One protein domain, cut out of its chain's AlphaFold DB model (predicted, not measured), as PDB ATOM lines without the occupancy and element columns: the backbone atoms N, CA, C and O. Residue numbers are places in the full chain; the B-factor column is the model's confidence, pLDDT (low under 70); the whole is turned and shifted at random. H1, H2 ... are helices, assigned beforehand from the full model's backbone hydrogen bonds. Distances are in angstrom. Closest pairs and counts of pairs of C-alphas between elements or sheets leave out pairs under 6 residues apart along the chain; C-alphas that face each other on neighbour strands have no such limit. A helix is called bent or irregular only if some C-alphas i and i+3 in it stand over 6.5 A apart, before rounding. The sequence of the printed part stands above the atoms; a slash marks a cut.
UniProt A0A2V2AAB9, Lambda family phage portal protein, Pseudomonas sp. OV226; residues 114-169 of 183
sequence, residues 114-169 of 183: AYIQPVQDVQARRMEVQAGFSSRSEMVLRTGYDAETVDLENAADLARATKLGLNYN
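AT A GLANCE: This is residues 114 to 169 of the 183 residues of the protein "Lambda family phage portal protein" of Pseudomonas sp. OV226 (UniProt A0A2V2AAB9). The model is an open arch of three helices: long H3 makes one arm, H1 makes the other, and short H2 sits at the bend between them. H1 and H3 have a hollow between them, and beyond the far end of H3 residues 165 to 169 fold back toward that hollow. The printed part has 56 residues with three named helices, H1, H2 and H3 in chain order, and no named strand; the class is all helix. It is loose, with a radius of gyration of the C-alphas of 13.3 A, and elongated, spanning 35 by 22 by 22 A.

HOW THE PARTS SIT: Begin with the longest helix, H3, residues 147 to 164, and look at its first turn. There it touches H2, residues 136 to 141, with residues 147 to 150 alone; the closest C-alphas are those of Ser 137 and Ala 147, 5.0 A apart. H2 and H3 stand at a steep tilt of 65 degrees and run opposite ways. Step back along the chain to H1, residues 118 to 130, which is close to H2 but not clearly touching it: the closest C-alphas, those of Val 129 and Arg 136, are 6.2 A apart. H1 and H2 also run opposite ways, at a steep tilt of 52 degrees. H1 and H3 are apart. In H1, H2 and H3 every backbone O i to N i+4 pair is within hydrogen-bond range.

IN THESE COORDINATES: Find C-alpha 147 at (-27.756, 29.525, 29.382); from there H3 runs 25.3 A to C-alpha 164 at (-34.740, 9.371, 43.073), with y falling along the way. For H1, find C-alpha 118 at (-48.299, 30.648, 28.283) and read on to C-alpha 130 at (-36.477, 22.341, 16.998), 18.3 A away. H2 is short, 8.7 A from C-alpha 136 to C-alpha 141. No helix is bent or irregular.

THE WHOLE: The two C-alphas farthest apart are those of Ile 116 and Lys 163, at 36.5 A, while the first and last printed C-alphas, of Ala 114 and Asn 169, are 23.4 A apart. Look for what stands free at residues 115 to 124, of which 118 to 124 belong to H1, and at residues 159 to 165, of which 159 to 164 belong to H3. The links H1 to H2 and H2 to H3 are both tight, with 5 residues each, and the printed part has no cut. The mean pLDDT of the printed part is 88.1, and no printed residue is under 70.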
ATOM      1  N   ALA A 114     -43.359  38.885  28.828       77.00
ATOM      2  CA  ALA A 114     -44.112  37.812  29.456       77.00
ATOM      3  C   ALA A 114     -45.201  37.274  28.516       77.00
ATOM      4  O   ALA A 114     -45.739  37.994  27.662       77.00
ATOM      5  N   TYR A 115     -45.509  35.994  28.709       70.25
ATOM      6  CA  TYR A 115     -46.478  35.256  27.915       70.25
ATOM      7  C   TYR A 115     -47.856  35.916  27.941       70.25
ATOM      8  O   TYR A 115     -48.354  36.285  29.005       70.25
ATOM      9  N   ILE A 116     -48.483  36.023  26.769       72.38
ATOM     10  CA  ILE A 116     -49.909  36.367  26.677       72.38
ATOM     11  C   ILE A 116     -50.724  35.071  26.753       72.38
ATOM     12  O   ILE A 116     -51.761  35.027  27.410       72.38
ATOM     13  N   GLN A 117     -50.229  33.998  26.127       79.81
ATOM     14  CA  GLN A 117     -50.812  32.662  26.185       79.81
ATOM     15  C   GLN A 117     -49.723  31.643  26.529       79.81
ATOM     16  O   GLN A 117     -49.108  31.076  25.627       79.81
ATOM     17  N   PRO A 118     -49.492  31.360  27.823       79.56
ATOM     18  CA  PRO A 118     -48.299  30.648  28.283       79.56
ATOM     19  C   PRO A 118     -48.091  29.292  27.608       79.56
ATOM     20  O   PRO A 118     -46.971  28.963  27.243       79.56
ATOM     21  N   VAL A 119     -49.159  28.527  27.375       85.44
ATOM     22  CA  VAL A 119     -49.046  27.207  26.737       85.44
ATOM     23  C   VAL A 119     -48.675  27.321  25.257       85.44
ATOM     24  O   VAL A 119     -47.723  26.684  24.815       85.44
ATOM     25  N   GLN A 120     -49.405  28.143  24.499       85.50
ATOM     26  CA  GLN A 120     -49.207  28.281  23.052       85.50
ATOM     27  C   GLN A 120     -47.850  28.918  22.747       85.50
ATOM     28  O   GLN A 120     -47.129  28.447  21.871       85.50
ATOM     29  N   ASP A 121     -47.464  29.928  23.527       84.69
ATOM     30  CA  ASP A 121     -46.190  30.621  23.373       84.69
ATOM     31  C   ASP A 121     -44.997  29.694  23.685       84.69
ATOM     32  O   ASP A 121     -43.991  29.718  22.976       84.69
ATOM     33  N   VAL A 122     -45.088  28.841  24.717       86.44
ATOM     34  CA  VAL A 122     -44.031  27.860  25.040       86.44
ATOM     35  C   VAL A 122     -43.932  26.775  23.967       86.44
ATOM     36  O   VAL A 122     -42.826  26.416  23.560       86.44
ATOM     37  N   GLN A 123     -45.068  26.274  23.475       89.06
ATOM     38  CA  GLN A 123     -45.095  25.301  22.380       89.06
ATOM     39  C   GLN A 123     -44.482  25.880  21.102       89.06
ATOM     40  O   GLN A 123     -43.642  25.228  20.483       89.06
ATOM     41  N   ALA A 124     -44.833  27.119  20.747       87.88
ATOM     42  CA  ALA A 124     -44.251  27.826  19.611       87.88
ATOM     43  C   ALA A 124     -42.727  27.949  19.741       87.88
ATOM     44  O   ALA A 124     -42.007  27.580  18.818       87.88
ATOM     45  N   ARG A 125     -42.220  28.350  20.914       87.44
ATOM     46  CA  ARG A 125     -40.771  28.435  21.165       87.44
ATOM     47  C   ARG A 125     -40.071  27.083  21.063       87.44
ATOM     48  O   ARG A 125     -38.978  27.013  20.507       87.44
ATOM     49  N   ARG A 126     -40.678  26.000  21.566       89.50
ATOM     50  CA  ARG A 126     -40.127  24.642  21.395       89.50
ATOM     51  C   ARG A 126     -40.002  24.300  19.910       89.50
ATOM     52  O   ARG A 126     -38.949  23.822  19.500       89.50
ATOM     53  N   MET A 127     -41.032  24.593  19.117       90.25
ATOM     54  CA  MET A 127     -41.018  24.357  17.671       90.25
ATOM     55  C   MET A 127     -39.981  25.227  16.947       90.25
ATOM     56  O   MET A 127     -39.275  24.716  16.088       90.25
ATOM     57  N   GLU A 128     -39.826  26.505  17.307       90.69
ATOM     58  CA  GLU A 128     -38.798  27.392  16.732       90.69
ATOM     59  C   GLU A 128     -37.378  26.877  16.984       90.69
ATOM     60  O   GLU A 128     -36.534  26.926  16.087       90.69
ATOM     61  N   VAL A 129     -37.118  26.377  18.198       92.06
ATOM     62  CA  VAL A 129     -35.819  25.795  18.554       92.06
ATOM     63  C   VAL A 129     -35.580  24.490  17.799       92.06
ATOM     64  O   VAL A 129     -34.511  24.309  17.226       92.06
ATOM     65  N   GLN A 130     -36.577  23.604  17.739       88.38
ATOM     66  CA  GLN A 130     -36.477  22.341  16.998       88.38
ATOM     67  C   GLN A 130     -36.310  22.555  15.485       88.38
ATOM     68  O   GLN A 130     -35.573  21.816  14.842       88.38
ATOM     69  N   ALA A 131     -36.951  23.581  14.919       91.44
ATOM     70  CA  ALA A 131     -36.824  23.949  13.509       91.44
ATOM     71  C   ALA A 131     -35.510  24.684  13.180       91.44
ATOM     72  O   ALA A 131     -35.240  24.957  12.013       91.44
ATOM     73  N   GLY A 132     -34.702  25.038  14.186       89.69
ATOM     74  CA  GLY A 132     -33.446  25.767  14.001       89.69
ATOM     75  C   GLY A 132     -33.610  27.262  13.700       89.69
ATOM     76  O   GLY A 132     -32.637  27.919  13.335       89.69
ATOM     77  N   PHE A 133     -34.809  27.830  13.866       91.94
ATOM     78  CA  PHE A 133     -35.034  29.275  13.728       91.94
ATOM     79  C   PHE A 133     -34.556  30.067  14.949       91.94
ATOM     80  O   PHE A 133     -34.280  31.262  14.848       91.94
ATOM     81  N   SER A 134     -34.443  29.405  16.099       91.00
ATOM     82  CA  SER A 134     -33.868  29.968  17.316       91.00
ATOM     83  C   SER A 134     -33.007  28.932  18.033       91.00
ATOM     84  O   SER A 134     -33.124  27.735  17.795       91.00
ATOM     85  N   SER A 135     -32.150  29.380  18.951       91.38
ATOM     86  CA  SER A 135     -31.426  28.485  19.853       91.38
ATOM     87  C   SER A 135     -32.091  28.416  21.225       91.38
ATOM     88  O   SER A 135     -32.811  29.328  21.646       91.38
ATOM     89  N   ARG A 136     -31.814  27.334  21.956       90.75
ATOM     90  CA  ARG A 136     -32.186  27.209  23.367       90.75
ATOM     91  C   ARG A 136     -31.561  28.331  24.203       90.75
ATOM     92  O   ARG A 136     -32.260  28.950  25.003       90.75
ATOM     93  N   SER A 137     -30.275  28.613  23.991       92.38
ATOM     94  CA  SER A 137     -29.552  29.660  24.717       92.38
ATOM     95  C   SER A 137     -30.202  31.029  24.521       92.38
ATOM     96  O   SER A 137     -30.313  31.791  25.473       92.38
ATOM     97  N   GLU A 138     -30.719  31.321  23.323       89.62
ATOM     98  CA  GLU A 138     -31.487  32.542  23.063       89.62
ATOM     99  C   GLU A 138     -32.730  32.651  23.945       89.62
ATOM    100  O   GLU A 138     -33.023  33.711  24.499       89.62
ATOM    101  N   MET A 139     -33.465  31.547  24.084       89.62
ATOM    102  CA  MET A 139     -34.693  31.510  24.873       89.62
ATOM    103  C   MET A 139     -34.425  31.705  26.364       89.62
ATOM    104  O   MET A 139     -35.207  32.388  27.025       89.62
ATOM    105  N   VAL A 140     -33.318  31.160  26.874       91.06
ATOM    106  CA  VAL A 140     -32.883  31.359  28.266       91.06
ATOM    107  C   VAL A 140     -32.384  32.790  28.490       91.06
ATOM    108  O   VAL A 140     -32.793  33.449  29.439       91.06
ATOM    109  N   LEU A 141     -31.591  33.338  27.567       89.94
ATOM    110  CA  LEU A 141     -31.108  34.717  27.678       89.94
ATOM    111  C   LEU A 141     -32.258  35.733  27.723       89.94
ATOM    112  O   LEU A 141     -32.199  36.706  28.474       89.94
ATOM    113  N   ARG A 142     -33.343  35.498  26.975       86.62
ATOM    114  CA  ARG A 142     -34.544  36.350  27.005       86.62
ATOM    115  C   ARG A 142     -35.250  36.364  28.360       86.62
ATOM    116  O   ARG A 142     -35.952  37.330  28.645       86.62
ATOM    117  N   THR A 143     -35.105  35.337  29.195       85.88
ATOM    118  CA  THR A 143     -35.665  35.350  30.555       85.88
ATOM    119  C   THR A 143     -34.748  36.050  31.563       85.88
ATOM    120  O   THR A 143     -35.132  36.191  32.720       85.88
ATOM    121  N   GLY A 144     -33.584  36.545  31.122       86.88
ATOM    122  CA  GLY A 144     -32.599  37.229  31.959       86.88
ATOM    123  C   GLY A 144     -31.605  36.290  32.641       86.88
ATOM    124  O   GLY A 144     -30.817  36.749  33.463       86.88
ATOM    125  N   TYR A 145     -31.634  34.999  32.303       90.06
ATOM    126  CA  TYR A 145     -30.735  33.994  32.860       90.06
ATOM    127  C   TYR A 145     -29.631  33.635  31.871       90.06
ATOM    128  O   TYR A 145     -29.777  33.782  30.657       90.06
ATOM    129  N   ASP A 146     -28.521  33.151  32.408       90.94
ATOM    130  CA  ASP A 146     -27.430  32.613  31.614       90.94
ATOM    131  C   ASP A 146     -27.717  31.159  31.206       90.94
ATOM    132  O   ASP A 146     -28.175  30.345  32.009       90.94
ATOM    133  N   ALA A 147     -27.461  30.839  29.938       92.38
ATOM    134  CA  ALA A 147     -27.756  29.525  29.382       92.38
ATOM    135  C   ALA A 147     -26.875  28.431  29.994       92.38
ATOM    136  O   ALA A 147     -27.390  27.357  30.293       92.38
ATOM    137  N   GLU A 148     -25.591  28.719  30.232       93.06
ATOM    138  CA  GLU A 148     -24.659  27.753  30.823       93.06
ATOM    139  C   GLU A 148     -25.088  27.394  32.247       93.06
ATOM    140  O   GLU A 148     -25.148  26.218  32.604       93.06
ATOM    141  N   THR A 149     -25.484  28.401  33.028       94.75
ATOM    142  CA  THR A 149     -26.046  28.204  34.370       94.75
ATOM    143  C   THR A 149     -27.269  27.281  34.341       94.75
ATOM    144  O   THR A 149     -27.314  26.299  35.079       94.75
ATOM    145  N   VAL A 150     -28.235  27.536  33.452       93.75
ATOM    146  CA  VAL A 150     -29.447  26.701  33.360       93.75
ATOM    147  C   VAL A 150     -29.128  25.287  32.865       93.75
ATOM    148  O   VAL A 150     -29.764  24.326  33.289       93.75
ATOM    149  N   ASP A 151     -28.155  25.118  31.974       92.56
ATOM    150  CA  ASP A 151     -27.760  23.791  31.501       92.56
ATOM    151  C   ASP A 151     -27.077  22.967  32.609       92.56
ATOM    152  O   ASP A 151     -27.349  21.769  32.735       92.56
ATOM    153  N   LEU A 152     -26.279  23.604  33.474       93.62
ATOM    154  CA  LEU A 152     -25.722  22.972  34.676       93.62
ATOM    155  C   LEU A 152     -26.814  22.565  35.675       93.62
ATOM    156  O   LEU A 152     -26.770  21.456  36.214       93.62
ATOM    157  N   GLU A 153     -27.803  23.430  35.905       93.38
ATOM    158  CA  GLU A 153     -28.961  23.126  36.755       93.38
ATOM    159  C   GLU A 153     -29.753  21.935  36.208       93.38
ATOM    160  O   GLU A 153     -29.997  20.977  36.940       93.38
ATOM    161  N   ASN A 154     -30.052  21.932  34.904       90.81
ATOM    162  CA  ASN A 154     -30.748  20.831  34.241       90.81
ATOM    163  C   ASN A 154     -29.984  19.503  34.363       90.81
ATOM    164  O   ASN A 154     -30.592  18.463  34.616       90.81
ATOM    165  N   ALA A 155     -28.658  19.515  34.198       89.75
ATOM    166  CA  ALA A 155     -27.835  18.315  34.347       89.75
ATOM    167  C   ALA A 155     -27.866  17.782  35.791       89.75
ATOM    168  O   ALA A 155     -28.009  16.575  36.015       89.75
ATOM    169  N   ALA A 156     -27.780  18.678  36.779       92.12
ATOM    170  CA  ALA A 156     -27.886  18.323  38.191       92.12
ATOM    171  C   ALA A 156     -29.284  17.787  38.550       92.12
ATOM    172  O   ALA A 156     -29.402  16.807  39.294       92.12
ATOM    173  N   ASP A 157     -30.337  18.391  37.996       91.25
ATOM    174  CA  ASP A 157     -31.722  17.948  38.142       91.25
ATOM    175  C   ASP A 157     -31.944  16.564  37.544       91.25
ATOM    176  O   ASP A 157     -32.522  15.707  38.210       91.25
ATOM    177  N   LEU A 158     -31.427  16.306  36.344       88.94
ATOM    178  CA  LEU A 158     -31.538  15.008  35.685       88.94
ATOM    179  C   LEU A 158     -30.835  13.902  36.484       88.94
ATOM    180  O   LEU A 158     -31.405  12.827  36.702       88.94
ATOM    181  N   ALA A 159     -29.625  14.169  36.983       90.00
ATOM    182  CA  ALA A 159     -28.885  13.228  37.824       90.00
ATOM    183  C   ALA A 159     -29.644  12.918  39.126       90.00
ATOM    184  O   ALA A 159     -29.758  11.761  39.546       90.00
ATOM    185  N   ARG A 160     -30.217  13.950  39.755       90.50
ATOM    186  CA  ARG A 160     -31.038  13.817  40.962       90.50
ATOM    187  C   ARG A 160     -32.343  13.068  40.694       90.50
ATOM    188  O   ARG A 160     -32.695  12.198  41.486       90.50
ATOM    189  N   ALA A 161     -33.034  13.365  39.598       91.19
ATOM    190  CA  ALA A 161     -34.267  12.695  39.199       91.19
ATOM    191  C   ALA A 161     -34.026  11.201  38.968       91.19
ATOM    192  O   ALA A 161     -34.729  10.372  39.543       91.19
ATOM    193  N   THR A 162     -32.952  10.865  38.245       88.81
ATOM    194  CA  THR A 162     -32.507   9.482  38.022       88.81
ATOM    195  C   THR A 162     -32.243   8.762  39.343       88.81
ATOM    196  O   THR A 162     -32.740   7.660  39.561       88.81
ATOM    197  N   LYS A 163     -31.522   9.405  40.273       92.00
ATOM    198  CA  LYS A 163     -31.227   8.838  41.599       92.00
ATOM    199  C   LYS A 163     -32.487   8.583  42.434       92.00
ATOM    200  O   LYS A 163     -32.518   7.638  43.216       92.00
ATOM    201  N   LEU A 164     -33.494   9.445  42.309       92.81
ATOM    202  CA  LEU A 164     -34.740   9.371  43.073       92.81
ATOM    203  C   LEU A 164     -35.832   8.534  42.385       92.81
ATOM    204  O   LEU A 164     -36.892   8.342  42.973       92.81
ATOM    205  N   GLY A 165     -35.602   8.054  41.159       90.38
ATOM    206  CA  GLY A 165     -36.622   7.364  40.365       90.38
ATOM    207  C   GLY A 165     -37.776   8.276  39.922       90.38
ATOM    208  O   GLY A 165     -38.894   7.800  39.734       90.38
ATOM    209  N   LEU A 166     -37.531   9.584  39.788       87.19
ATOM    210  CA  LEU A 166     -38.516  10.562  39.322       87.19
ATOM    211  C   LEU A 166     -38.492  10.645  37.794       87.19
ATOM    212  O   LEU A 166     -37.425  10.739  37.192       87.19
ATOM    213  N   ASN A 167     -39.669  10.658  37.167       82.50
ATOM    214  CA  ASN A 167     -39.805  10.787  35.718       82.50
ATOM    215  C   ASN A 167     -40.278  12.201  35.347       82.50
ATOM    216  O   ASN A 167     -41.476  12.487  35.358       82.50
ATOM    217  N   TYR A 168     -39.324  13.083  35.042       77.38
ATOM    218  CA  TYR A 168     -39.579  14.391  34.440       77.38
ATOM    219  C   TYR A 168     -39.258  14.326  32.945       77.38
ATOM    220  O   TYR A 168     -38.180  13.883  32.563       77.38
ATOM    221  N   ASN A 169     -40.171  14.790  32.090       70.06
ATOM    222  CA  ASN A 169     -39.916  14.857  30.653       70.06
ATOM    223  C   ASN A 169     -39.178  16.165  30.311       70.06
ATOM    224  O   ASN A 169     -39.806  17.220  30.184       70.06
TER     225      ASN A 169